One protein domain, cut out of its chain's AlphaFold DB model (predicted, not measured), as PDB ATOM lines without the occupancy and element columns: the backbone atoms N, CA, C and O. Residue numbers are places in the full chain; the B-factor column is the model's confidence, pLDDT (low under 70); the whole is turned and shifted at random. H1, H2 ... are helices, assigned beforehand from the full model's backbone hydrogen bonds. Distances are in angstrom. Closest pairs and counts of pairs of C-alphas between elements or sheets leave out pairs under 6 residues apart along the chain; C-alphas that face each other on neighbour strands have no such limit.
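What this domain is: This is residues 6 to 198 of the 222 residues of an uncharacterized protein of Steinernema carpocapsae (UniProt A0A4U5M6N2). The long helix H5 crosses H1, the first of a row of three helices side by side, H1, H6 and H7; H3 and H4 close the H1 end of this row, and H10 and H11 pack on H7 at the other. H2 packs on H5 and H8 on H6, with H9 between H8 and H10, while residues 62 to 67 stick out. The 193 printed residues include eleven named helices, H1 to H11 in chain order, and no named strand: the class is all helix. The whole is compact, with a radius of gyration of the C-alphas of 17.0 A and spans of 53 by 36 by 34 A.

Where its parts are: H5 is residues 84 to 102, 26.8 A, and H3 is residues 47 to 65, 26.9 A. H1, residues 6 to 19, begins with C-alpha 6 at (145.721, 141.347, 138.324). H2 is residues 36 to 43 and H4 residues 72 to 82. H6 is residues 106 to 121, 24.7 A, and H7 residues 130 to 146, 24.9 A. H8 is residues 149 to 158, H9 162 to 167 and H10 169 to 173. H11, residues 181 to 197, 24.5 A, ends with C-alpha 197 at (155.824, 132.041, 105.344).

How they stand to each other: The hub H5 touches four helices. With residues 94 to 102 alone it touches H1 at a steep tilt of 48 degrees; the closest C-alphas, Val 10 and Gln 94, are 5.7 A apart. H2 touches H5, C-alphas 41 and 93 at 6.6 A. H4 and H5 form a helical hairpin, C-alphas 80 and 87 at 5.0 A. H3 touches H5, C-alphas 49 and 86 at 4.9 A, and H4, C-alphas 56 and 78 at 5.0 A. H1 touches H6 at a shallow tilt of 29 degrees, the same way, C-alphas 19 and 120 at 5.3 A. H6 and H7 form a helical hairpin at 9 degrees, C-alphas 111 and 143 at 5.3 A. H8 touches H6, C-alphas 108 and 151 at 6.0 A. H9 touches H8 and H10 only at the corner, each only just, with 3 pairs of C-alphas within 8 A. H11 touches H7, C-alphas 134 and 185 at 5.2 A, and H10, C-alphas 170 and 188 at 5.4 A. H5 and H11 are apart. Helix packing is part aligned, part crossed. Every O i to N i+4 pair is within hydrogen-bond range in H2, H3, H4, H5, H7, H8, H9, H10 and H11, against 8 of 10 in H1 and 8 of 12 in H6.

The domain as a whole: The farthest C-alphas, Asn 81 and Thr 178, are 53.4 A apart. The printed part has no cut. H1 to H2 is a long link. The mean pLDDT of the printed part is 78.9, with residues 6 to 26, 117 to 130 and 198 under 70.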
ATOM      1  N   THR A   6     144.423 142.038 138.464       42.12
ATOM      2  CA  THR A   6     145.721 141.347 138.324       42.12
ATOM      3  C   THR A   6     145.553 139.823 138.210       42.12
ATOM      4  O   THR A   6     146.384 139.151 137.604       42.12
ATOM      5  N   TRP A   7     144.443 139.284 138.723       38.84
ATOM      6  CA  TRP A   7     144.060 137.881 138.574       38.84
ATOM      7  C   TRP A   7     143.679 137.522 137.139       38.84
ATOM      8  O   TRP A   7     144.069 136.457 136.682       38.84
ATOM      9  N   LEU A   8     143.031 138.419 136.387       38.06
ATOM     10  CA  LEU A   8     142.664 138.196 134.981       38.06
ATOM     11  C   LEU A   8     143.878 138.109 134.052       38.06
ATOM     12  O   LEU A   8     143.783 137.502 132.995       38.06
ATOM     13  N   LEU A   9     145.041 138.618 134.461       39.56
ATOM     14  CA  LEU A   9     146.296 138.476 133.718       39.56
ATOM     15  C   LEU A   9     146.977 137.135 133.973       39.56
ATOM     16  O   LEU A   9     147.495 136.516 133.049       39.56
ATOM     17  N   VAL A  10     146.946 136.654 135.216       42.44
ATOM     18  CA  VAL A  10     147.442 135.314 135.560       42.44
ATOM     19  C   VAL A  10     146.524 134.261 134.948       42.44
ATOM     20  O   VAL A  10     146.998 133.375 134.246       42.44
ATOM     21  N   VAL A  11     145.209 134.432 135.113       44.03
ATOM     22  CA  VAL A  11     144.152 133.628 134.488       44.03
ATOM     23  C   VAL A  11     144.242 133.727 132.974       44.03
ATOM     24  O   VAL A  11     144.299 132.704 132.325       44.03
ATOM     25  N   GLY A  12     144.328 134.924 132.403       42.66
ATOM     26  CA  GLY A  12     144.318 135.190 130.967       42.66
ATOM     27  C   GLY A  12     145.571 134.730 130.235       42.66
ATOM     28  O   GLY A  12     145.486 134.253 129.106       42.66
ATOM     29  N   VAL A  13     146.739 134.793 130.879       43.91
ATOM     30  CA  VAL A  13     147.978 134.274 130.294       43.91
ATOM     31  C   VAL A  13     148.157 132.773 130.550       43.91
ATOM     32  O   VAL A  13     148.637 132.071 129.658       43.91
ATOM     33  N   CYS A  14     147.668 132.233 131.671       44.06
ATOM     34  CA  CYS A  14     147.396 130.796 131.763       44.06
ATOM     35  C   CYS A  14     146.360 130.378 130.714       44.06
ATOM     36  O   CYS A  14     146.515 129.331 130.096       44.06
ATOM     37  N   LEU A  15     145.391 131.240 130.401       42.25
ATOM     38  CA  LEU A  15     144.401 131.004 129.365       42.25
ATOM     39  C   LEU A  15     144.968 131.165 127.952       42.25
ATOM     40  O   LEU A  15     144.344 130.680 127.025       42.25
ATOM     41  N   VAL A  16     146.168 131.713 127.733       43.78
ATOM     42  CA  VAL A  16     146.846 131.597 126.422       43.78
ATOM     43  C   VAL A  16     147.250 130.139 126.147       43.78
ATOM     44  O   VAL A  16     147.225 129.691 124.999       43.78
ATOM     45  N   VAL A  17     147.520 129.366 127.206       45.41
ATOM     46  CA  VAL A  17     147.635 127.897 127.153       45.41
ATOM     47  C   VAL A  17     146.242 127.245 127.010       45.41
ATOM     48  O   VAL A  17     146.105 126.161 126.449       45.41
ATOM     49  N   ILE A  18     145.175 127.924 127.451       40.81
ATOM     50  CA  ILE A  18     143.782 127.434 127.427       40.81
ATOM     51  C   ILE A  18     143.006 127.817 126.141       40.81
ATOM     52  O   ILE A  18     142.075 127.113 125.770       40.81
ATOM     53  N   GLY A  19     143.429 128.820 125.373       38.22
ATOM     54  CA  GLY A  19     142.819 129.210 124.094       38.22
ATOM     55  C   GLY A  19     143.372 128.406 122.918       38.22
ATOM     56  O   GLY A  19     142.627 127.909 122.085       38.22
ATOM     57  N   SER A  20     144.682 128.138 122.907       44.78
ATOM     58  CA  SER A  20     145.283 127.194 121.955       44.78
ATOM     59  C   SER A  20     144.945 125.780 122.390       44.78
ATOM     60  O   SER A  20     145.320 125.392 123.486       44.78
ATOM     61  N   GLY A  21     144.275 124.970 121.573       51.78
ATOM     62  CA  GLY A  21     143.940 123.576 121.903       51.78
ATOM     63  C   GLY A  21     145.071 122.705 122.498       51.78
ATOM     64  O   GLY A  21     144.749 121.624 122.980       51.78
ATOM     65  N   LYS A  22     146.353 123.144 122.489       57.12
ATOM     66  CA  LYS A  22     147.522 122.509 123.132       57.12
ATOM     67  C   LYS A  22     148.584 123.523 123.618       57.12
ATOM     68  O   LYS A  22     148.818 124.523 122.943       57.12
ATOM     69  N   ALA A  23     149.334 123.194 124.671       55.38
ATOM     70  CA  ALA A  23     150.477 123.893 125.265       55.38
ATOM     71  C   ALA A  23     151.719 123.778 124.368       55.38
ATOM     72  O   ALA A  23     152.736 123.164 124.708       55.38
ATOM     73  N   LYS A  24     151.602 124.340 123.167       65.88
ATOM     74  CA  LYS A  24     152.615 124.338 122.113       65.88
ATOM     75  C   LYS A  24     152.908 125.762 121.679       65.88
ATOM     76  O   LYS A  24     152.081 126.656 121.836       65.88
ATOM     77  N   LEU A  25     154.084 125.962 121.088       65.44
ATOM     78  CA  LEU A  25     154.410 127.238 120.463       65.44
ATOM     79  C   LEU A  25     153.364 127.575 119.385       65.44
ATOM     80  O   LEU A  25     153.068 126.716 118.548       65.44
ATOM     81  N   PRO A  26     152.818 128.803 119.390       68.44
ATOM     82  CA  PRO A  26     151.847 129.210 118.390       68.44
ATOM     83  C   PRO A  26     152.504 129.317 117.000       68.44
ATOM     84  O   PRO A  26     153.724 129.505 116.898       68.44
ATOM     85  N   PRO A  27     151.717 129.233 115.910       71.56
ATOM     86  CA  PRO A  27     152.173 129.585 114.568       71.56
ATOM     87  C   PRO A  27     152.937 130.919 114.537       71.56
ATOM     88  O   PRO A  27     152.529 131.884 115.175       71.56
ATOM     89  N   LYS A  28     154.020 131.020 113.749       74.44
ATOM     90  CA  LYS A  28     154.902 132.213 113.713       74.44
ATOM     91  C   LYS A  28     154.168 133.536 113.468       74.44
ATOM     92  O   LYS A  28     154.602 134.575 113.953       74.44
ATOM     93  N   LEU A  29     153.079 133.486 112.710       76.25
ATOM     94  CA  LEU A  29     152.203 134.614 112.390       76.25
ATOM     95  C   LEU A  29     151.601 135.265 113.649       76.25
ATOM     96  O   LEU A  29     151.336 136.460 113.654       76.25
ATOM     97  N   LEU A  30     151.476 134.516 114.744       76.75
ATOM     98  CA  LEU A  30     150.938 134.994 116.016       76.75
ATOM     99  C   LEU A  30     151.965 135.653 116.935       76.75
ATOM    100  O   LEU A  30     151.588 136.301 117.912       76.75
ATOM    101  N   ASN A  31     153.257 135.508 116.639       78.69
ATOM    102  CA  ASN A  31     154.331 136.005 117.498       78.69
ATOM    103  C   ASN A  31     154.195 137.491 117.880       78.69
ATOM    104  O   ASN A  31     154.475 137.810 119.035       78.69
ATOM    105  N   PRO A  32     153.747 138.404 116.989       81.69
ATOM    106  CA  PRO A  32     153.545 139.805 117.364       81.69
ATOM    107  C   PRO A  32     152.478 140.031 118.441       81.69
ATOM    108  O   PRO A  32     152.531 141.031 119.152       81.69
ATOM    109  N   PHE A  33     151.523 139.110 118.576       78.00
ATOM    110  CA  PHE A  33     150.378 139.249 119.473       78.00
ATOM    111  C   PHE A  33     150.535 138.486 120.793       78.00
ATOM    112  O   PHE A  33     149.818 138.740 121.765       78.00
ATOM    113  N   VAL A  34     151.460 137.529 120.854       76.56
ATOM    114  CA  VAL A  34     151.723 136.714 122.046       76.56
ATOM    115  C   VAL A  34     152.918 137.298 122.796       76.56
ATOM    116  O   VAL A  34     153.983 137.387 122.197       76.56
ATOM    117  N   PRO A  35     152.802 137.685 124.080       78.31
ATOM    118  CA  PRO A  35     153.928 138.176 124.872       78.31
ATOM    119  C   PRO A  35     155.150 137.249 124.853       78.31
ATOM    120  O   PRO A  35     155.023 136.027 124.935       78.31
ATOM    121  N   THR A  36     156.357 137.825 124.808       79.38
ATOM    122  CA  THR A  36     157.618 137.063 124.732       79.38
ATOM    123  C   THR A  36     157.774 136.106 125.907       79.38
ATOM    124  O   THR A  36     158.206 134.974 125.720       79.38
ATOM    125  N   ILE A  37     157.374 136.543 127.101       79.94
ATOM    126  CA  ILE A  37     157.398 135.732 128.321       79.94
ATOM    127  C   ILE A  37     156.553 134.456 128.179       79.94
ATOM    128  O   ILE A  37     156.967 133.392 128.631       79.94
ATOM    129  N   THR A  38     155.418 134.527 127.476       79.25
ATOM    130  CA  THR A  38     154.568 133.367 127.177       79.25
ATOM    131  C   THR A  38     155.246 132.424 126.190       79.25
ATOM    132  O   THR A  38     155.258 131.216 126.407       79.25
ATOM    133  N   LEU A  39     155.869 132.958 125.134       78.25
ATOM    134  CA  LEU A  39     156.628 132.146 124.173       78.25
ATOM    135  C   LEU A  39     157.817 131.441 124.842       78.25
ATOM    136  O   LEU A  39     158.070 130.270 124.572       78.25
ATOM    137  N   GLN A  40     158.522 132.137 125.739       84.75
ATOM    138  CA  GLN A  40     159.628 131.577 126.514       84.75
ATOM    139  C   GLN A  40     159.150 130.438 127.413       84.75
ATOM    140  O   GLN A  40     159.736 129.360 127.363       84.75
ATOM    141  N   PHE A  41     158.062 130.639 128.163       86.00
ATOM    142  CA  PHE A  41     157.454 129.585 128.973       86.00
ATOM    143  C   PHE A  41     157.115 128.347 128.134       86.00
ATOM    144  O   PHE A  41     157.563 127.252 128.458       86.00
ATOM    145  N   LEU A  42     156.419 128.519 127.008       83.50
ATOM    146  CA  LEU A  42     156.061 127.404 126.127       83.50
ATOM    147  C   LEU A  42     157.288 126.693 125.536       83.50
ATOM    148  O   LEU A  42     157.260 125.482 125.337       83.50
ATOM    149  N   SER A  43     158.378 127.422 125.272       84.88
ATOM    150  CA  SER A  43     159.601 126.855 124.688       84.88
ATOM    151  C   SER A  43     160.425 125.989 125.648       84.88
ATOM    152  O   SER A  43     161.228 125.181 125.185       84.88
ATOM    153  N   ILE A  44     160.253 126.156 126.964       89.88
ATOM    154  CA  ILE A  44     161.021 125.416 127.982       89.88
ATOM    155  C   ILE A  44     160.292 124.173 128.506       89.88
ATOM    156  O   ILE A  44     160.834 123.471 129.367       89.88
ATOM    157  N   LEU A  45     159.065 123.922 128.047       84.75
ATOM    158  CA  LEU A  45     158.289 122.743 128.419       84.75
ATOM    159  C   LEU A  45     158.784 121.517 127.648       84.75
ATOM    160  O   LEU A  45     159.002 121.571 126.436       84.75
ATOM    161  N   SER A  46     158.940 120.396 128.349       90.31
ATOM    162  CA  SER A  46     159.103 119.094 127.707       90.31
ATOM    163  C   SER A  46     157.774 118.633 127.091       90.31
ATOM    164  O   SER A  46     156.708 119.114 127.490       90.31
ATOM    165  N   PRO A  47     157.790 117.665 126.157       89.06
ATOM    166  CA  PRO A  47     156.560 117.088 125.615       89.06
ATOM    167  C   PRO A  47     155.603 116.562 126.697       89.06
ATOM    168  O   PRO A  47     154.388 116.722 126.580       89.06
ATOM    169  N   GLU A  48     156.140 115.963 127.761       89.69
ATOM    170  CA  GLU A  48     155.375 115.446 128.899       89.69
ATOM    171  C   GLU A  48     154.762 116.577 129.732       89.69
ATOM    172  O   GLU A  48     153.606 116.484 130.139       89.69
ATOM    173  N   GLU A  49     155.503 117.660 129.960       89.56
ATOM    174  CA  GLU A  49     155.011 118.828 130.697       89.56
ATOM    175  C   GLU A  49     153.942 119.594 129.912       89.56
ATOM    176  O   GLU A  49     152.923 119.981 130.485       89.56
ATOM    177  N   SER A  50     154.125 119.758 128.599       85.38
ATOM    178  CA  SER A  50     153.089 120.298 127.714       85.38
ATOM    179  C   SER A  50     151.824 119.442 127.764       85.38
ATOM    180  O   SER A  50     150.730 119.973 127.940       85.38
ATOM    181  N   LYS A  51     151.963 118.111 127.684       86.25
ATOM    182  CA  LYS A  51     150.821 117.194 127.787       86.25
ATOM    183  C   LYS A  51     150.110 117.312 129.139       86.25
ATOM    184  O   LYS A  51     148.887 117.266 129.181       86.25
ATOM    185  N   ALA A  52     150.854 117.489 130.230       88.44
ATOM    186  CA  ALA A  52     150.280 117.677 131.559       88.44
ATOM    187  C   ALA A  52     149.415 118.948 131.651       88.44
ATOM    188  O   ALA A  52     148.315 118.897 132.203       88.44
ATOM    189  N   LEU A  53     149.881 120.063 131.078       84.75
ATOM    190  CA  LEU A  53     149.108 121.310 131.000       84.75
ATOM    191  C   LEU A  53     147.836 121.145 130.157       84.75
ATOM    192  O   LEU A  53     146.781 121.639 130.556       84.75
ATOM    193  N   ASP A  54     147.926 120.417 129.039       81.44
ATOM    194  CA  ASP A  54     146.790 120.123 128.153       81.44
ATOM    195  C   ASP A  54     145.723 119.286 128.852       81.44
ATOM    196  O   ASP A  54     144.547 119.638 128.850       81.44
ATOM    197  N   THR A  55     146.130 118.208 129.519       85.25
ATOM    198  CA  THR A  55     145.203 117.351 130.261       85.25
ATOM    199  C   THR A  55     144.557 118.100 131.426       85.25
ATOM    200  O   THR A  55     143.347 118.007 131.619       85.25
ATOM    201  N   ALA A  56     145.325 118.890 132.185       85.88
ATOM    202  CA  ALA A  56     144.773 119.712 133.263       85.88
ATOM    203  C   ALA A  56     143.733 120.714 132.742       85.88
ATOM    204  O   ALA A  56     142.679 120.894 133.350       85.88
ATOM    205  N   LYS A  57     144.003 121.322 131.586       80.69
ATOM    206  CA  LYS A  57     143.088 122.232 130.896       80.69
ATOM    207  C   LYS A  57     141.800 121.539 130.461       80.69
ATOM    208  O   LYS A  57     140.724 122.080 130.695       80.69
ATOM    209  N   GLU A  58     141.897 120.378 129.820       82.19
ATOM    210  CA  GLU A  58     140.726 119.613 129.379       82.19
ATOM    211  C   GLU A  58     139.824 119.264 130.570       82.19
ATOM    212  O   GLU A  58     138.611 119.465 130.504       82.19
ATOM    213  N   ILE A  59     140.417 118.832 131.688       84.50
ATOM    214  CA  ILE A  59     139.685 118.539 132.927       84.50
ATOM    215  C   ILE A  59     139.028 119.804 133.489       84.50
ATOM    216  O   ILE A  59     137.858 119.766 133.870       84.50
ATOM    217  N   PHE A  60     139.759 120.922 133.535       83.31
ATOM    218  CA  PHE A  60     139.237 122.199 134.020       83.31
ATOM    219  C   PHE A  60     138.020 122.647 133.201       83.31
ATOM    220  O   PHE A  60     136.962 122.907 133.764       83.31
ATOM    221  N   ALA A  61     138.134 122.639 131.869       78.00
ATOM    222  CA  ALA A  61     137.050 123.014 130.964       78.00
ATOM    223  C   ALA A  61     135.823 122.099 131.105       78.00
ATOM    224  O   ALA A  61     134.693 122.586 131.117       78.00
ATOM    225  N   GLN A  62     136.029 120.785 131.248       83.31
ATOM    226  CA  GLN A  62     134.937 119.829 131.468       83.31
ATOM    227  C   GLN A  62     134.183 120.111 132.769       83.31
ATOM    228  O   GLN A  62     132.955 120.135 132.762       83.31
ATOM    229  N   ARG A  63     134.901 120.357 133.869       83.69
ATOM    230  CA  ARG A  63     134.300 120.676 135.170       83.69
ATOM    231  C   ARG A  63     133.550 122.009 135.144       83.69
ATOM    232  O   ARG A  63     132.408 122.078 135.589       83.69
ATOM    233  N   THR A  64     134.120 123.042 134.524       77.81
ATOM    234  CA  THR A  64     133.413 124.318 134.328       77.81
ATOM    235  C   THR A  64     132.142 124.141 133.494       77.81
ATOM    236  O   THR A  64     131.098 124.685 133.846       77.81
ATOM    237  N   ALA A  65     132.181 123.334 132.426       77.62
ATOM    238  CA  ALA A  65     131.000 123.036 131.611       77.62
ATOM    239  C   ALA A  65     129.918 122.243 132.372       77.62
ATOM    240  O   ALA A  65     128.746 122.296 132.004       77.62
ATOM    241  N   GLN A  66     130.295 121.533 133.436       87.88
ATOM    242  CA  GLN A  66     129.378 120.833 134.341       87.88
ATOM    243  C   GLN A  66     128.775 121.751 135.418       87.88
ATOM    244  O   GLN A  66     127.904 121.311 136.167       87.88
ATOM    245  N   GLY A  67     129.181 123.025 135.466       84.25
ATOM    246  CA  GLY A  67     128.672 124.023 136.406       84.25
ATOM    247  C   GLY A  67     129.567 124.262 137.623       84.25
ATOM    248  O   GLY A  67     129.180 125.039 138.498       84.25
ATOM    249  N   ASP A  68     130.752 123.646 137.686       83.00
ATOM    250  CA  ASP A  68     131.699 123.896 138.772       83.00
ATOM    251  C   ASP A  68     132.277 125.315 138.673       83.00
ATOM    252  O   ASP A  68     132.789 125.741 137.633       83.00
ATOM    253  N   SER A  69     132.259 126.040 139.793       80.19
ATOM    254  CA  SER A  69     132.945 127.325 139.930       80.19
ATOM    255  C   SER A  69     134.399 127.089 140.331       80.19
ATOM    256  O   SER A  69     134.701 126.976 141.517       80.19
ATOM    257  N   LEU A  70     135.293 127.018 139.346       74.56
ATOM    258  CA  LEU A  70     136.712 126.728 139.561       74.56
ATOM    259  C   LEU A  70     137.572 127.998 139.603       74.56
ATOM    260  O   LEU A  70     137.350 128.953 138.856       74.56
ATOM    261  N   SER A  71     138.589 127.967 140.455       78.25
ATOM    262  CA  SER A  71     139.596 129.011 140.667       78.25
ATOM    263  C   SER A  71     140.903 128.739 139.908       78.25
ATOM    264  O   SER A  71     141.093 127.690 139.291       78.25
ATOM    265  N   VAL A  72     141.851 129.680 139.966       76.38
ATOM    266  CA  VAL A  72     143.208 129.475 139.421       76.38
ATOM    267  C   VAL A  72     143.945 128.396 140.198       76.38
ATOM    268  O   VAL A  72     144.688 127.605 139.619       76.38
ATOM    269  N   GLU A  73     143.736 128.366 141.509       83.81
ATOM    270  CA  GLU A  73     144.296 127.384 142.422       83.81
ATOM    271  C   GLU A  73     143.856 125.972 142.022       83.81
ATOM    272  O   GLU A  73     144.698 125.079 141.949       83.81
ATOM    273  N   ASP A  74     142.591 125.798 141.623       85.69
ATOM    274  CA  ASP A  74     142.084 124.518 141.117       85.69
ATOM    275  C   ASP A  74     142.801 124.085 139.828       85.69
ATOM    276  O   ASP A  74     143.179 122.920 139.684       85.69
ATOM    277  N   TYR A  75     143.043 125.008 138.886       84.38
ATOM    278  CA  TYR A  75     143.826 124.703 137.679       84.38
ATOM    279  C   TYR A  75     145.271 124.323 138.024       84.38
ATOM    280  O   TYR A  75     145.807 123.333 137.524       84.38
ATOM    281  N   ASN A  76     145.895 125.092 138.909       87.19
ATOM    282  CA  ASN A  76     147.249 124.867 139.394       87.19
ATOM    283  C   ASN A  76     147.398 123.478 140.044       87.19
ATOM    284  O   ASN A  76     148.367 122.766 139.760       87.19
ATOM    285  N   ASP A  77     146.417 123.061 140.843       90.62
ATOM    286  CA  ASP A  77     146.374 121.731 141.450       90.62
ATOM    287  C   ASP A  77     146.167 120.625 140.410       90.62
ATOM    288  O   ASP A  77     146.834 119.588 140.475       90.62
ATOM    289  N   LEU A  78     145.323 120.843 139.395       89.94
ATOM    290  CA  LEU A  78     145.196 119.911 138.270       89.94
ATOM    291  C   LEU A  78     146.538 119.719 137.552       89.94
ATOM    292  O   LEU A  78     146.940 118.579 137.321       89.94
ATOM    293  N   VAL A  79     147.268 120.799 137.259       89.19
ATOM    294  CA  VAL A  79     148.596 120.721 136.626       89.19
ATOM    295  C   VAL A  79     149.585 119.981 137.520       89.19
ATOM    296  O   VAL A  79     150.297 119.100 137.038       89.19
ATOM    297  N   LYS A  80     149.609 120.281 138.822       93.81
ATOM    298  CA  LYS A  80     150.480 119.614 139.800       93.81
ATOM    299  C   LYS A  80     150.235 118.110 139.871       93.81
ATOM    300  O   LYS A  80     151.199 117.348 139.943       93.81
ATOM    301  N   ASN A  81     148.971 117.694 139.803       95.94
ATOM    302  CA  ASN A  81     148.578 116.287 139.799       95.94
ATOM    303  C   ASN A  81     149.024 115.554 138.526       95.94
ATOM    304  O   ASN A  81     149.309 114.360 138.585       95.94
ATOM    305  N   GLN A  82     149.112 116.251 137.387       94.62
ATOM    306  CA  GLN A  82     149.624 115.680 136.137       94.62
ATOM    307  C   GLN A  82     151.161 115.701 136.066       94.62
ATOM    308  O   GLN A  82     151.775 114.755 135.576       94.62
ATOM    309  N   SER A  83     151.802 116.780 136.530       96.44
ATOM    310  CA  SER A  83     153.260 116.934 136.548       96.44
ATOM    311  C   SER A  83     153.713 118.030 137.516       96.44
ATOM    312  O   SER A  83     153.517 119.226 137.288       96.44
ATOM    313  N   VAL A  84     154.442 117.630 138.563       96.25
ATOM    314  CA  VAL A  84     155.074 118.555 139.522       96.25
ATOM    315  C   VAL A  84     156.078 119.490 138.831       96.25
ATOM    316  O   VAL A  84     156.192 120.658 139.201       96.25
ATOM    317  N   SER A  85     156.781 119.001 137.804       95.69
ATOM    318  CA  SER A  85     157.743 119.804 137.037       95.69
ATOM    319  C   SER A  85     157.043 120.888 136.209       95.69
ATOM    320  O   SER A  85     157.430 122.057 136.270       95.69
ATOM    321  N   ALA A  86     155.952 120.533 135.516       90.19
ATOM    322  CA  ALA A  86     155.137 121.494 134.771       90.19
ATOM    323  C   ALA A  86     154.542 122.560 135.703       90.19
ATOM    324  O   ALA A  86     154.604 123.750 135.401       90.19
ATOM    325  N   TYR A  87     154.046 122.140 136.869       92.75
ATOM    326  CA  TYR A  87     153.533 123.038 137.901       92.75
ATOM    327  C   TYR A  87     154.588 124.033 138.400       92.75
ATOM    328  O   TYR A  87     154.317 125.229 138.481       92.75
ATOM    329  N   SER A  88     155.815 123.581 138.673       94.19
ATOM    330  CA  SER A  88     156.891 124.480 139.107       94.19
ATOM    331  C   SER A  88     157.212 125.551 138.056       94.19
ATOM    332  O   SER A  88     157.414 126.713 138.416       94.19
ATOM    333  N   LYS A  89     157.229 125.186 136.767       91.06
ATOM    334  CA  LYS A  89     157.431 126.143 135.664       91.06
ATOM    335  C   LYS A  89     156.247 127.099 135.523       91.06
ATOM    336  O   LYS A  89     156.460 128.289 135.302       91.06
ATOM    337  N   LEU A  90     155.022 126.591 135.681       88.00
ATOM    338  CA  LEU A  90     153.795 127.383 135.645       88.00
ATOM    339  C   LEU A  90     153.789 128.449 136.746       88.00
ATOM    340  O   LEU A  90     153.549 129.613 136.447       88.00
ATOM    341  N   LEU A  91     154.126 128.090 137.988       88.62
ATOM    342  CA  LEU A  91     154.214 129.057 139.085       88.62
ATOM    343  C   LEU A  91     155.250 130.151 138.813       88.62
ATOM    344  O   LEU A  91     154.958 131.331 138.990       88.62
ATOM    345  N   GLY A  92     156.448 129.776 138.349       88.12
ATOM    346  CA  GLY A  92     157.489 130.754 138.019       88.12
ATOM    347  C   GLY A  92     157.054 131.713 136.907       88.12
ATOM    348  O   GLY A  92     157.349 132.907 136.949       88.12
ATOM    349  N   PHE A  93     156.303 131.203 135.933       86.25
ATOM    350  CA  PHE A  93     155.706 132.005 134.875       86.25
ATOM    351  C   PHE A  93     154.625 132.964 135.391       86.25
ATOM    352  O   PHE A  93     154.674 134.157 135.077       86.25
ATOM    353  N   GLN A  94     153.690 132.466 136.208       82.62
ATOM    354  CA  GLN A  94     152.645 133.272 136.841       82.62
ATOM    355  C   GLN A  94     153.269 134.401 137.670       82.62
ATOM    356  O   GLN A  94     152.934 135.565 137.460       82.62
ATOM    357  N   GLU A  95     154.251 134.091 138.522       85.12
ATOM    358  CA  GLU A  95     154.942 135.084 139.351       85.12
ATOM    359  C   GLU A  95     155.624 136.169 138.504       85.12
ATOM    360  O   GLU A  95     155.508 137.365 138.795       85.12
ATOM    361  N   ALA A  96     156.321 135.771 137.436       84.56
ATOM    362  CA  ALA A  96     157.024 136.702 136.565       84.56
ATOM    363  C   ALA A  96     156.060 137.664 135.847       84.56
ATOM    364  O   ALA A  96     156.335 138.865 135.776       84.56
ATOM    365  N   ILE A  97     154.911 137.169 135.375       81.12
ATOM    366  CA  ILE A  97     153.872 138.004 134.756       81.12
ATOM    367  C   ILE A  97     153.194 138.907 135.775       81.12
ATOM    368  O   ILE A  97     153.044 140.100 135.507       81.12
ATOM    369  N   THR A  98     152.810 138.380 136.939       81.25
ATOM    370  CA  THR A  98     152.193 139.177 138.004       81.25
ATOM    371  C   THR A  98     153.104 140.332 138.389       81.25
ATOM    372  O   THR A  98     152.668 141.483 138.418       81.25
ATOM    373  N   ARG A  99     154.391 140.050 138.618       84.31
ATOM    374  CA  ARG A  99     155.380 141.073 138.956       84.31
ATOM    375  C   ARG A  99     155.506 142.113 137.850       84.31
ATOM    376  O   ARG A  99     155.495 143.302 138.150       84.31
ATOM    377  N   LEU A 100     155.594 141.679 136.592       84.56
ATOM    378  CA  LEU A 100     155.665 142.592 135.455       84.56
ATOM    379  C   LEU A 100     154.450 143.525 135.435       84.56
ATOM    380  O   LEU A 100     154.622 144.740 135.424       84.56
ATOM    381  N   CYS A 101     153.238 142.979 135.521       82.31
ATOM    382  CA  CYS A 101     152.004 143.751 135.406       82.31
ATOM    383  C   CYS A 101     151.777 144.706 136.585       82.31
ATOM    384  O   CYS A 101     151.359 145.843 136.373       82.31
ATOM    385  N   LEU A 102     152.120 144.295 137.810       82.44
ATOM    386  CA  LEU A 102     152.024 145.150 139.001       82.44
ATOM    387  C   LEU A 102     152.947 146.375 138.939       82.44
ATOM    388  O   LEU A 102     152.666 147.381 139.586       82.44
ATOM    389  N   THR A 103     154.033 146.309 138.164       86.81
ATOM    390  CA  THR A 103     154.953 147.445 137.981       86.81
ATOM    391  C   THR A 103     154.520 148.424 136.889       86.81
ATOM    392  O   THR A 103     155.131 149.482 136.745       86.81
ATOM    393  N   LEU A 104     153.478 148.100 136.116       89.06
ATOM    394  CA  LEU A 104     153.013 148.954 135.023       89.06
ATOM    395  C   LEU A 104     152.136 150.102 135.541       89.06
ATOM    396  O   LEU A 104     151.400 149.923 136.512       89.06
ATOM    397  N   PRO A 105     152.135 151.268 134.872       91.81
ATOM    398  CA  PRO A 105     151.146 152.312 135.115       91.81
ATOM    399  C   PRO A 105     149.717 151.789 134.930       91.81
ATOM    400  O   PRO A 105     149.469 150.932 134.082       91.81
ATOM    401  N   LYS A 106     148.751 152.343 135.672       89.69
ATOM    402  CA  LYS A 106     147.357 151.868 135.648       89.69
ATOM    403  C   LYS A 106     146.727 151.901 134.248       89.69
ATOM    404  O   LYS A 106     146.005 150.975 133.902       89.69
ATOM    405  N   SER A 107     147.029 152.921 133.442       90.38
ATOM    406  CA  SER A 107     146.577 153.016 132.043       90.38
ATOM    407  C   SER A 107     147.080 151.847 131.194       90.38
ATOM    408  O   SER A 107     146.322 151.274 130.421       90.38
ATOM    409  N   VAL A 108     148.340 151.453 131.386       90.31
ATOM    410  CA  VAL A 108     148.948 150.307 130.702       90.31
ATOM    411  C   VAL A 108     148.340 148.997 131.195       90.31
ATOM    412  O   VAL A 108     148.038 148.143 130.374       90.31
ATOM    413  N   GLN A 109     148.114 148.842 132.505       86.44
ATOM    414  CA  GLN A 109     147.446 147.652 133.050       86.44
ATOM    415  C   GLN A 109     146.068 147.444 132.412       86.44
ATOM    416  O   GLN A 109     145.788 146.348 131.949       86.44
ATOM    417  N   ILE A 110     145.257 148.503 132.304       85.19
ATOM    418  CA  ILE A 110     143.927 148.437 131.678       85.19
ATOM    419  C   ILE A 110     144.025 147.977 130.217       85.19
ATOM    420  O   ILE A 110     143.298 147.076 129.819       85.19
ATOM    421  N   ALA A 111     144.948 148.545 129.435       87.06
ATOM    422  CA  ALA A 111     145.137 148.126 128.047       87.06
ATOM    423  C   ALA A 111     145.578 146.656 127.939       87.06
ATOM    424  O   ALA A 111     145.142 145.939 127.046       87.06
ATOM    425  N   VAL A 112     146.440 146.193 128.846       83.44
ATOM    426  CA  VAL A 112     146.908 144.801 128.870       83.44
ATOM    427  C   VAL A 112     145.776 143.849 129.270       83.44
ATOM    428  O   VAL A 112     145.641 142.802 128.642       83.44
ATOM    429  N   ASP A 113     144.944 144.229 130.244       77.31
ATOM    430  CA  ASP A 113     143.743 143.485 130.646       77.31
ATOM    431  C   ASP A 113     142.779 143.338 129.454       77.31
ATOM    432  O   ASP A 113     142.405 142.220 129.112       77.31
ATOM    433  N   GLU A 114     142.462 144.435 128.752       78.88
ATOM    434  CA  GLU A 114     141.587 144.436 127.562       78.88
ATOM    435  C   GLU A 114     142.111 143.506 126.458       78.88
ATOM    436  O   GLU A 114     141.362 142.733 125.858       78.88
ATOM    437  N   ILE A 115     143.421 143.549 126.203       78.50
ATOM    438  CA  ILE A 115     144.071 142.713 125.190       78.50
ATOM    439  C   ILE A 115     144.020 141.228 125.567       78.50
ATOM    440  O   ILE A 115     144.057 140.382 124.671       78.50
ATOM    441  N   ILE A 116     143.986 140.895 126.861       70.00
ATOM    442  CA  ILE A 116     144.087 139.524 127.373       70.00
ATOM    443  C   ILE A 116     142.722 138.885 127.629       70.00
ATOM    444  O   ILE A 116     142.566 137.709 127.306       70.00
ATOM    445  N   GLU A 117     141.738 139.627 128.140       62.84
ATOM    446  CA  GLU A 117     140.367 139.131 128.346       62.84
ATOM    447  C   GLU A 117     139.784 138.550 127.045       62.84
ATOM    448  O   GLU A 117     139.156 137.489 127.047       62.84
ATOM    449  N   ASP A 118     140.106 139.170 125.910       55.03
ATOM    450  CA  ASP A 118     139.597 138.773 124.602       55.03
ATOM    451  C   ASP A 118     140.366 137.620 123.924       55.03
ATOM    452  O   ASP A 118     139.848 136.969 123.013       55.03
ATOM    453  N   LYS A 119     141.578 137.290 124.401       54.12
ATOM    454  CA  LYS A 119     142.363 136.145 123.884       54.12
ATOM    455  C   LYS A 119     141.714 134.795 124.139       54.12
ATOM    456  O   LYS A 119     142.063 133.821 123.479       54.12
ATOM    457  N   THR A 120     140.807 134.728 125.106       46.72
ATOM    458  CA  THR A 120     140.106 133.503 125.504       46.72
ATOM    459  C   THR A 120     139.200 132.946 124.402       46.72
ATOM    460  O   THR A 120     138.820 131.780 124.466       46.72
ATOM    461  N   SER A 121     138.918 133.750 123.370       40.66
ATOM    462  CA  SER A 121     138.143 133.370 122.187       40.66
ATOM    463  C   SER A 121     138.978 132.822 121.021       40.66
ATOM    464  O   SER A 121     138.407 132.246 120.104       40.66
ATOM    465  N   LEU A 122     140.310 132.973 121.040       49.03
ATOM    466  CA  LEU A 122     141.162 132.640 119.895       49.03
ATOM    467  C   LEU A 122     141.654 131.192 119.960       49.03
ATOM    468  O   LEU A 122     142.599 130.878 120.694       49.03
ATOM    469  N   ASP A 123     141.071 130.321 119.133       51.66
ATOM    470  CA  ASP A 123     141.609 128.980 118.908       51.66
ATOM    471  C   ASP A 123     142.742 129.030 117.875       51.66
ATOM    472  O   ASP A 123     142.565 128.882 116.664       51.66
ATOM    473  N   TYR A 124     143.969 129.171 118.373       50.28
ATOM    474  CA  TYR A 124     145.173 129.185 117.539       50.28
ATOM    475  C   TYR A 124     145.431 127.871 116.771       50.28
ATOM    476  O   TYR A 124     146.345 127.826 115.945       50.28
ATOM    477  N   SER A 125     144.664 126.802 117.037       47.06
ATOM    478  CA  SER A 125     144.703 125.544 116.279       47.06
ATOM    479  C   SER A 125     143.738 125.507 115.088       47.06
ATOM    480  O   SER A 125     143.918 124.669 114.208       47.06
ATOM    481  N   ARG A 126     142.773 126.437 115.031       51.00
ATOM    482  CA  ARG A 126     141.775 126.613 113.952       51.00
ATOM    483  C   ARG A 126     141.917 127.940 113.212       51.00
ATOM    484  O   ARG A 126     141.046 128.359 112.462       51.00
ATOM    485  N   TYR A 127     143.065 128.573 113.390       53.09
ATOM    486  CA  TYR A 127     143.409 129.920 112.949       53.09
ATOM    487  C   TYR A 127     143.455 130.142 111.421       53.09
ATOM    488  O   TYR A 127     143.958 131.144 110.917       53.09
ATOM    489  N   GLU A 128     142.938 129.191 110.660       52.47
ATOM    490  CA  GLU A 128     142.618 129.346 109.247       52.47
ATOM    491  C   GLU A 128     141.472 130.363 109.048       52.47
ATOM    492  O   GLU A 128     141.294 130.888 107.949       52.47
ATOM    493  N   GLU A 129     140.767 130.748 110.118       59.19
ATOM    494  CA  GLU A 129     139.784 131.828 110.112       59.19
ATOM    495  C   GLU A 129     140.444 133.211 110.297       59.19
ATOM    496  O   GLU A 129     140.540 133.762 111.393       59.19
ATOM    497  N   LEU A 130     140.863 133.823 109.181       65.44
ATOM    498  CA  LEU A 130     141.374 135.207 109.094       65.44
ATOM    499  C   LEU A 130     140.519 136.246 109.859       65.44
ATOM    500  O   LEU A 130     141.033 137.281 110.284       65.44
ATOM    501  N   GLN A 131     139.222 135.976 110.040       70.31
ATOM    502  CA  GLN A 131     138.266 136.864 110.707       70.31
ATOM    503  C   GLN A 131     138.516 137.020 112.212       70.31
ATOM    504  O   GLN A 131     138.372 138.127 112.743       70.31
ATOM    505  N   GLU A 132     138.930 135.955 112.900       75.06
ATOM    506  CA  GLU A 132     139.229 136.016 114.335       75.06
ATOM    507  C   GLU A 132     140.478 136.864 114.588       75.06
ATOM    508  O   GLU A 132     140.476 137.754 115.443       75.06
ATOM    509  N   LEU A 133     141.521 136.684 113.767       79.06
ATOM    510  CA  LEU A 133     142.715 137.518 113.876       79.06
ATOM    511  C   LEU A 133     142.439 138.973 113.527       79.06
ATOM    512  O   LEU A 133     142.970 139.866 114.181       79.06
ATOM    513  N   LYS A 134     141.624 139.225 112.501       84.00
ATOM    514  CA  LYS A 134     141.236 140.583 112.119       84.00
ATOM    515  C   LYS A 134     140.612 141.314 113.308       84.00
ATOM    516  O   LYS A 134     141.071 142.390 113.680       84.00
ATOM    517  N   SER A 135     139.628 140.681 113.945       82.56
ATOM    518  CA  SER A 135     138.942 141.218 115.127       82.56
ATOM    519  C   SER A 135     139.917 141.473 116.276       82.56
ATOM    520  O   SER A 135     139.853 142.505 116.945       82.56
ATOM    521  N   TYR A 136     140.871 140.564 116.465       82.88
ATOM    522  CA  TYR A 136     141.879 140.704 117.502       82.88
ATOM    523  C   TYR A 136     142.892 141.827 117.227       82.88
ATOM    524  O   TYR A 136     143.258 142.581 118.132       82.88
ATOM    525  N   ALA A 137     143.314 141.986 115.971       87.62
ATOM    526  CA  ALA A 137     144.197 143.066 115.549       87.62
ATOM    527  C   ALA A 137     143.548 144.440 115.776       87.62
ATOM    528  O   ALA A 137     144.217 145.329 116.300       87.62
ATOM    529  N   ILE A 138     142.252 144.585 115.464       88.62
ATOM    530  CA  ILE A 138     141.475 145.812 115.718       88.62
ATOM    531  C   ILE A 138     141.498 146.166 117.203       88.62
ATOM    532  O   ILE A 138     141.900 147.269 117.563       88.62
ATOM    533  N   LYS A 139     141.174 145.216 118.083       86.50
ATOM    534  CA  LYS A 139     141.128 145.463 119.534       86.50
ATOM    535  C   LYS A 139     142.473 145.876 120.117       86.50
ATOM    536  O   LYS A 139     142.535 146.804 120.921       86.50
ATOM    537  N   ILE A 140     143.566 145.236 119.695       89.19
ATOM    538  CA  ILE A 140     144.908 145.659 120.121       89.19
ATOM    539  C   ILE A 140     145.196 147.077 119.630       89.19
ATOM    540  O   ILE A 140     145.736 147.890 120.382       89.19
ATOM    541  N   ALA A 141     144.838 147.384 118.385       91.00
ATOM    542  CA  ALA A 141     145.069 148.698 117.812       91.00
ATOM    543  C   ALA A 141     144.285 149.777 118.586       91.00
ATOM    544  O   ALA A 141     144.863 150.791 118.987       91.00
ATOM    545  N   GLU A 142     143.013 149.527 118.910       89.81
ATOM    546  CA  GLU A 142     142.203 150.403 119.763       89.81
ATOM    547  C   GLU A 142     142.812 150.610 121.154       89.81
ATOM    548  O   GLU A 142     142.927 151.752 121.613       89.81
ATOM    549  N   ALA A 143     143.240 149.528 121.813       90.25
ATOM    550  CA  ALA A 143     143.887 149.600 123.119       90.25
ATOM    551  C   ALA A 143     145.157 150.465 123.055       90.25
ATOM    552  O   ALA A 143     145.391 151.301 123.929       90.25
ATOM    553  N   PHE A 144     145.949 150.342 121.984       91.75
ATOM    554  CA  PHE A 144     147.156 151.150 121.792       91.75
ATOM    555  C   PHE A 144     146.833 152.623 121.534       91.75
ATOM    556  O   PHE A 144     147.529 153.488 122.063       91.75
ATOM    557  N   LYS A 145     145.769 152.926 120.778       90.25
ATOM    558  CA  LYS A 145     145.330 154.304 120.497       90.25
ATOM    559  C   LYS A 145     144.888 155.056 121.755       90.25
ATOM    560  O   LYS A 145     145.060 156.271 121.822       90.25
ATOM    561  N   ARG A 146     144.343 154.356 122.755       90.19
ATOM    562  CA  ARG A 146     143.948 154.952 124.048       90.19
ATOM    563  C   ARG A 146     145.150 155.321 124.925       90.19
ATOM    564  O   ARG A 146     145.013 156.143 125.832       90.19
ATOM    565  N   LEU A 147     146.322 154.735 124.677       92.56
ATOM    566  CA  LEU A 147     147.524 155.002 125.463       92.56
ATOM    567  C   LEU A 147     148.224 156.282 125.006       92.56
ATOM    568  O   LEU A 147     148.433 156.539 123.821       92.56
ATOM    569  N   ARG A 148     148.699 157.062 125.981       94.06
ATOM    570  CA  ARG A 148     149.649 158.147 125.713       94.06
ATOM    571  C   ARG A 148     150.965 157.558 125.209       94.06
ATOM    572  O   ARG A 148     151.329 156.439 125.566       94.06
ATOM    573  N   LYS A 149     151.741 158.345 124.460       93.00
ATOM    574  CA  LYS A 149     153.033 157.910 123.899       93.00
ATOM    575  C   LYS A 149     153.971 157.291 124.948       93.00
ATOM    576  O   LYS A 149     154.603 156.280 124.671       93.00
ATOM    577  N   GLU A 150     154.052 157.872 126.144       94.75
ATOM    578  CA  GLU A 150     154.882 157.366 127.251       94.75
ATOM    579  C   GLU A 150     154.387 156.017 127.796       94.75
ATOM    580  O   GLU A 150     155.182 155.104 128.038       94.75
ATOM    581  N   ASP A 151     153.068 155.866 127.918       95.19
ATOM    582  CA  ASP A 151     152.422 154.638 128.380       95.19
ATOM    583  C   ASP A 151     152.573 153.525 127.326       95.19
ATOM    584  O   ASP A 151     152.925 152.396 127.665       95.19
ATOM    585  N   LEU A 152     152.448 153.853 126.034       93.56
ATOM    586  CA  LEU A 152     152.714 152.928 124.929       93.56
ATOM    587  C   LEU A 152     154.182 152.469 124.904       93.56
ATOM    588  O   LEU A 152     154.465 151.294 124.691       93.56
ATOM    589  N   GLN A 153     155.140 153.364 125.164       94.25
ATOM    590  CA  GLN A 153     156.551 152.972 125.290       94.25
ATOM    591  C   GLN A 153     156.787 152.064 126.501       94.25
ATOM    592  O   GLN A 153     157.590 151.134 126.424       94.25
ATOM    593  N   THR A 154     156.086 152.304 127.608       94.00
ATOM    594  CA  THR A 154     156.142 151.440 128.794       94.00
ATOM    595  C   THR A 154     155.573 150.055 128.493       94.00
ATOM    596  O   THR A 154     156.205 149.054 128.831       94.00
ATOM    597  N   LEU A 155     154.454 149.990 127.766       91.06
ATOM    598  CA  LEU A 155     153.873 148.744 127.273       91.06
ATOM    599  C   LEU A 155     154.865 147.960 126.402       91.06
ATOM    600  O   LEU A 155     155.082 146.779 126.643       91.06
ATOM    601  N   ILE A 156     155.504 148.612 125.423       91.31
ATOM    602  CA  ILE A 156     156.484 147.965 124.533       91.31
ATOM    603  C   ILE A 156     157.709 147.480 125.316       91.31
ATOM    604  O   ILE A 156     158.237 146.412 125.025       91.31
ATOM    605  N   LYS A 157     158.178 148.233 126.316       90.69
ATOM    606  CA  LYS A 157     159.295 147.792 127.169       90.69
ATOM    607  C   LYS A 157     158.940 146.538 127.967       90.69
ATOM    608  O   LYS A 157     159.783 145.656 128.099       90.69
ATOM    609  N   ALA A 158     157.715 146.467 128.481       88.19
ATOM    610  CA  ALA A 158     157.220 145.312 129.220       88.19
ATOM    611  C   ALA A 158     156.952 144.104 128.306       88.19
ATOM    612  O   ALA A 158     157.265 142.971 128.660       88.19
ATOM    613  N   PHE A 159     156.431 144.356 127.104       86.56
ATOM    614  CA  PHE A 159     156.068 143.349 126.112       86.56
ATOM    615  C   PHE A 159     156.678 143.695 124.740       86.56
ATOM    616  O   PHE A 159     155.989 144.225 123.863       86.56
ATOM    617  N   PRO A 160     157.967 143.369 124.510       87.12
ATOM    618  CA  PRO A 160     158.710 143.794 123.315       87.12
ATOM    619  C   PRO A 160     158.075 143.414 121.976       87.12
ATOM    620  O   PRO A 160     158.257 144.126 120.987       87.12
ATOM    621  N   ASN A 161     157.298 142.330 121.936       82.69
ATOM    622  CA  ASN A 161     156.615 141.863 120.728       82.69
ATOM    623  C   ASN A 161     155.611 142.892 120.184       82.69
ATOM    624  O   ASN A 161     155.501 143.052 118.969       82.69
ATOM    625  N   TYR A 162     154.976 143.682 121.056       87.38
ATOM    626  CA  TYR A 162     154.097 144.780 120.642       87.38
ATOM    627  C   TYR A 162     154.845 145.907 119.926       87.38
ATOM    628  O   TYR A 162     154.254 146.639 119.134       87.38
ATOM    629  N   GLY A 163     156.165 146.004 120.109       87.81
ATOM    630  CA  GLY A 163     157.006 146.915 119.341       87.81
ATOM    631  C   GLY A 163     157.017 146.614 117.839       87.81
ATOM    632  O   GLY A 163     157.290 147.525 117.060       87.81
ATOM    633  N   PHE A 164     156.717 145.379 117.420       87.56
ATOM    634  CA  PHE A 164     156.515 145.053 116.006       87.56
ATOM    635  C   PHE A 164     155.233 145.701 115.476       87.56
ATOM    636  O   PHE A 164     155.284 146.414 114.480       87.56
ATOM    637  N   LEU A 165     154.114 145.508 116.184       88.38
ATOM    638  CA  LEU A 165     152.803 146.043 115.805       88.38
ATOM    639  C   LEU A 165     152.838 147.570 115.696       88.38
ATOM    640  O   LEU A 165     152.432 148.138 114.692       88.38
ATOM    641  N   VAL A 166     153.431 148.242 116.686       87.81
ATOM    642  CA  VAL A 166     153.518 149.711 116.713       87.81
ATOM    643  C   VAL A 166     154.375 150.279 115.579       87.81
ATOM    644  O   VAL A 166     154.209 151.440 115.227       87.81
ATOM    645  N   LYS A 167     155.298 149.507 114.998       88.69
ATOM    646  CA  LYS A 167     156.143 149.956 113.876       88.69
ATOM    647  C   LYS A 167     155.562 149.602 112.508       88.69
ATOM    648  O   LYS A 167     156.094 150.071 111.505       88.69
ATOM    649  N   ASP A 168     154.532 148.763 112.457       89.31
ATOM    650  CA  ASP A 168     153.937 148.321 111.206       89.31
ATOM    651  C   ASP A 168     152.972 149.387 110.669       89.31
ATOM    652  O   ASP A 168     152.025 149.789 111.343       89.31
ATOM    653  N   ALA A 169     153.236 149.865 109.452       88.88
ATOM    654  CA  ALA A 169     152.451 150.930 108.835       88.88
ATOM    655  C   ALA A 169     150.995 150.514 108.572       88.88
ATOM    656  O   ALA A 169     150.098 151.343 108.699       88.88
ATOM    657  N   GLU A 170     150.742 149.246 108.237       89.94
ATOM    658  CA  GLU A 170     149.383 148.757 107.997       89.94
ATOM    659  C   GLU A 170     148.622 148.574 109.309       89.94
ATOM    660  O   GLU A 170     147.431 148.869 109.367       89.94
ATOM    661  N   PHE A 171     149.308 148.168 110.380       90.62
ATOM    662  CA  PHE A 171     148.706 148.102 111.712       90.62
ATOM    663  C   PHE A 171     148.308 149.487 112.241       90.62
ATOM    664  O   PHE A 171     147.222 149.654 112.787       90.62
ATOM    665  N   GLN A 172     149.158 150.503 112.055       89.75
ATOM    666  CA  GLN A 172     148.860 151.871 112.504       89.75
ATOM    667  C   GLN A 172     147.591 152.438 111.856       89.75
ATOM    668  O   GLN A 172     146.804 153.111 112.531       89.75
ATOM    669  N   LYS A 173     147.369 152.127 110.573       90.56
ATOM    670  CA  LYS A 173     146.191 152.571 109.822       90.56
ATOM    671  C   LYS A 173     144.883 152.010 110.371       90.56
ATOM    672  O   LYS A 173     143.873 152.670 110.205       90.56
ATOM    673  N   ILE A 174     144.879 150.859 111.060       90.44
ATOM    674  CA  ILE A 174     143.643 150.254 111.606       90.44
ATOM    675  C   ILE A 174     142.861 151.256 112.463       90.44
ATOM    676  O   ILE A 174     141.641 151.232 112.500       90.44
ATOM    677  N   THR A 175     143.567 152.163 113.140       80.81
ATOM    678  CA  THR A 175     142.951 153.130 114.056       80.81
ATOM    679  C   THR A 175     142.732 154.522 113.463       80.81
ATOM    680  O   THR A 175     142.300 155.436 114.181       80.81
ATOM    681  N   ASP A 176     143.051 154.703 112.181       83.00
ATOM    682  CA  ASP A 176     142.814 155.943 111.455       83.00
ATOM    683  C   ASP A 176     141.315 156.071 111.152       83.00
ATOM    684  O   ASP A 176     140.708 155.208 110.530       83.00
ATOM    685  N   ALA A 177     140.699 157.166 111.604       72.88
ATOM    686  CA  ALA A 177     139.264 157.393 111.433       72.88
ATOM    687  C   ALA A 177     138.845 157.591 109.963       72.88
ATOM    688  O   ALA A 177     137.653 157.663 109.672       72.88
ATOM    689  N   THR A 178     139.808 157.731 109.048       81.75
ATOM    690  CA  THR A 178     139.570 157.931 107.614       81.75
ATOM    691  C   THR A 178     139.561 156.637 106.800       81.75
ATOM    692  O   THR A 178     139.267 156.687 105.604       81.75
ATOM    693  N   VAL A 179     139.852 155.487 107.418       83.19
ATOM    694  CA  VAL A 179     139.890 154.187 106.735       83.19
ATOM    695  C   VAL A 179     138.867 153.214 107.314       83.19
ATOM    696  O   VAL A 179     138.454 153.324 108.465       83.19
ATOM    697  N   ASP A 180     138.466 152.237 106.503       88.00
ATOM    698  CA  ASP A 180     137.694 151.088 106.973       88.00
ATOM    699  C   ASP A 180     138.607 150.178 107.812       88.00
ATOM    700  O   ASP A 180     139.490 149.498 107.281       88.00
ATOM    701  N   GLU A 181     138.393 150.178 109.130       88.00
ATOM    702  CA  GLU A 181     139.157 149.388 110.103       88.00
ATOM    703  C   GLU A 181     139.135 147.885 109.796       88.00
ATOM    704  O   GLU A 181     140.147 147.202 109.972       88.00
ATOM    705  N   SER A 182     138.010 147.366 109.292       86.75
ATOM    706  CA  SER A 182     137.847 145.947 108.981       86.75
ATOM    707  C   SER A 182     138.685 145.596 107.760       86.75
ATOM    708  O   SER A 182     139.470 144.648 107.803       86.75
ATOM    709  N   HIS A 183     138.575 146.385 106.692       88.56
ATOM    710  CA  HIS A 183     139.392 146.178 105.500       88.56
ATOM    711  C   HIS A 183     140.892 146.305 105.810       88.56
ATOM    712  O   HIS A 183     141.699 145.466 105.404       88.56
ATOM    713  N   GLN A 184     141.278 147.318 106.584       90.94
ATOM    714  CA  GLN A 184     142.675 147.562 106.920       90.94
ATOM    715  C   GLN A 184     143.265 146.465 107.818       90.94
ATOM    716  O   GLN A 184     144.408 146.042 107.621       90.94
ATOM    717  N   ALA A 185     142.488 145.963 108.780       88.00
ATOM    718  CA  ALA A 185     142.894 144.829 109.596       88.00
ATOM    719  C   ALA A 185     143.057 143.561 108.747       88.00
ATOM    720  O   ALA A 185     144.024 142.828 108.939       88.00
ATOM    721  N   GLU A 186     142.188 143.320 107.761       87.81
ATOM    722  CA  GLU A 186     142.332 142.196 106.829       87.81
ATOM    723  C   GLU A 186     143.634 142.288 106.018       87.81
ATOM    724  O   GLU A 186     144.404 141.325 105.980       87.81
ATOM    725  N   VAL A 187     143.938 143.460 105.445       89.25
ATOM    726  CA  VAL A 187     145.196 143.707 104.718       89.25
ATOM    727  C   VAL A 187     146.408 143.430 105.608       89.25
ATOM    728  O   VAL A 187     147.332 142.720 105.200       89.25
ATOM    729  N   PHE A 188     146.401 143.945 106.839       90.06
ATOM    730  CA  PHE A 188     147.476 143.714 107.801       90.06
ATOM    731  C   PHE A 188     147.664 142.219 108.109       90.06
ATOM    732  O   PHE A 188     148.788 141.711 108.064       90.06
ATOM    733  N   VAL A 189     146.574 141.494 108.378       86.75
ATOM    734  CA  VAL A 189     146.604 140.059 108.689       86.75
ATOM    735  C   VAL A 189     147.128 139.230 107.513       86.75
ATOM    736  O   VAL A 189     147.965 138.346 107.720       86.75
ATOM    737  N   LEU A 190     146.706 139.534 106.283       85.25
ATOM    738  CA  LEU A 190     147.187 138.857 105.075       85.25
ATOM    739  C   LEU A 190     148.690 139.078 104.867       85.25
ATOM    740  O   LEU A 190     149.435 138.113 104.684       85.25
ATOM    741  N   GLN A 191     149.164 140.322 104.993       86.69
ATOM    742  CA  GLN A 191     150.596 140.619 104.909       86.69
ATOM    743  C   GLN A 191     151.390 139.918 106.012       86.69
ATOM    744  O   GLN A 191     152.496 139.423 105.779       86.69
ATOM    745  N   LEU A 192     150.847 139.861 107.228       83.88
ATOM    746  CA  LEU A 192     151.491 139.179 108.340       83.88
ATOM    747  C   LEU A 192     151.598 137.670 108.086       83.88
ATOM    748  O   LEU A 192     152.653 137.074 108.332       83.88
ATOM    749  N   ALA A 193     150.544 137.062 107.534       80.62
ATOM    750  CA  ALA A 193     150.536 135.664 107.127       80.62
ATOM    751  C   ALA A 193     151.580 135.391 106.029       80.62
ATOM    752  O   ALA A 193     152.340 134.427 106.144       80.62
ATOM    753  N   GLU A 194     151.698 136.251 105.018       82.12
ATOM    754  CA  GLU A 194     152.736 136.145 103.982       82.12
ATOM    755  C   GLU A 194     154.153 136.260 104.555       82.12
ATOM    756  O   GLU A 194     155.009 135.411 104.288       82.12
ATOM    757  N   ARG A 195     154.402 137.258 105.414       82.00
ATOM    758  CA  ARG A 195     155.703 137.439 106.084       82.00
ATOM    759  C   ARG A 195     156.068 136.227 106.941       82.00
ATOM    760  O   ARG A 195     157.234 135.850 106.985       82.00
ATOM    761  N   SER A 196     155.084 135.580 107.568       74.56
ATOM    762  CA  SER A 196     155.308 134.384 108.388       74.56
ATOM    763  C   SER A 196     155.727 133.141 107.588       74.56
ATOM    764  O   SER A 196     156.378 132.255 108.147       74.56
ATOM    765  N   LYS A 197     155.398 133.094 106.286       72.69
ATOM    766  CA  LYS A 197     155.824 132.041 105.344       72.69
ATOM    767  C   LYS A 197     157.250 132.266 104.824       72.69
ATOM    768  O   LYS A 197     157.893 131.321 104.374       72.69
ATOM    769  N   SER A 198     157.763 133.497 104.895       59.66
ATOM    770  CA  SER A 198     159.127 133.846 104.489       59.66
ATOM    771  C   SER A 198     160.162 133.393 105.529       59.66
ATOM    772  O   SER A 198     159.976 133.540 106.735       59.66
TER     773      SER A 198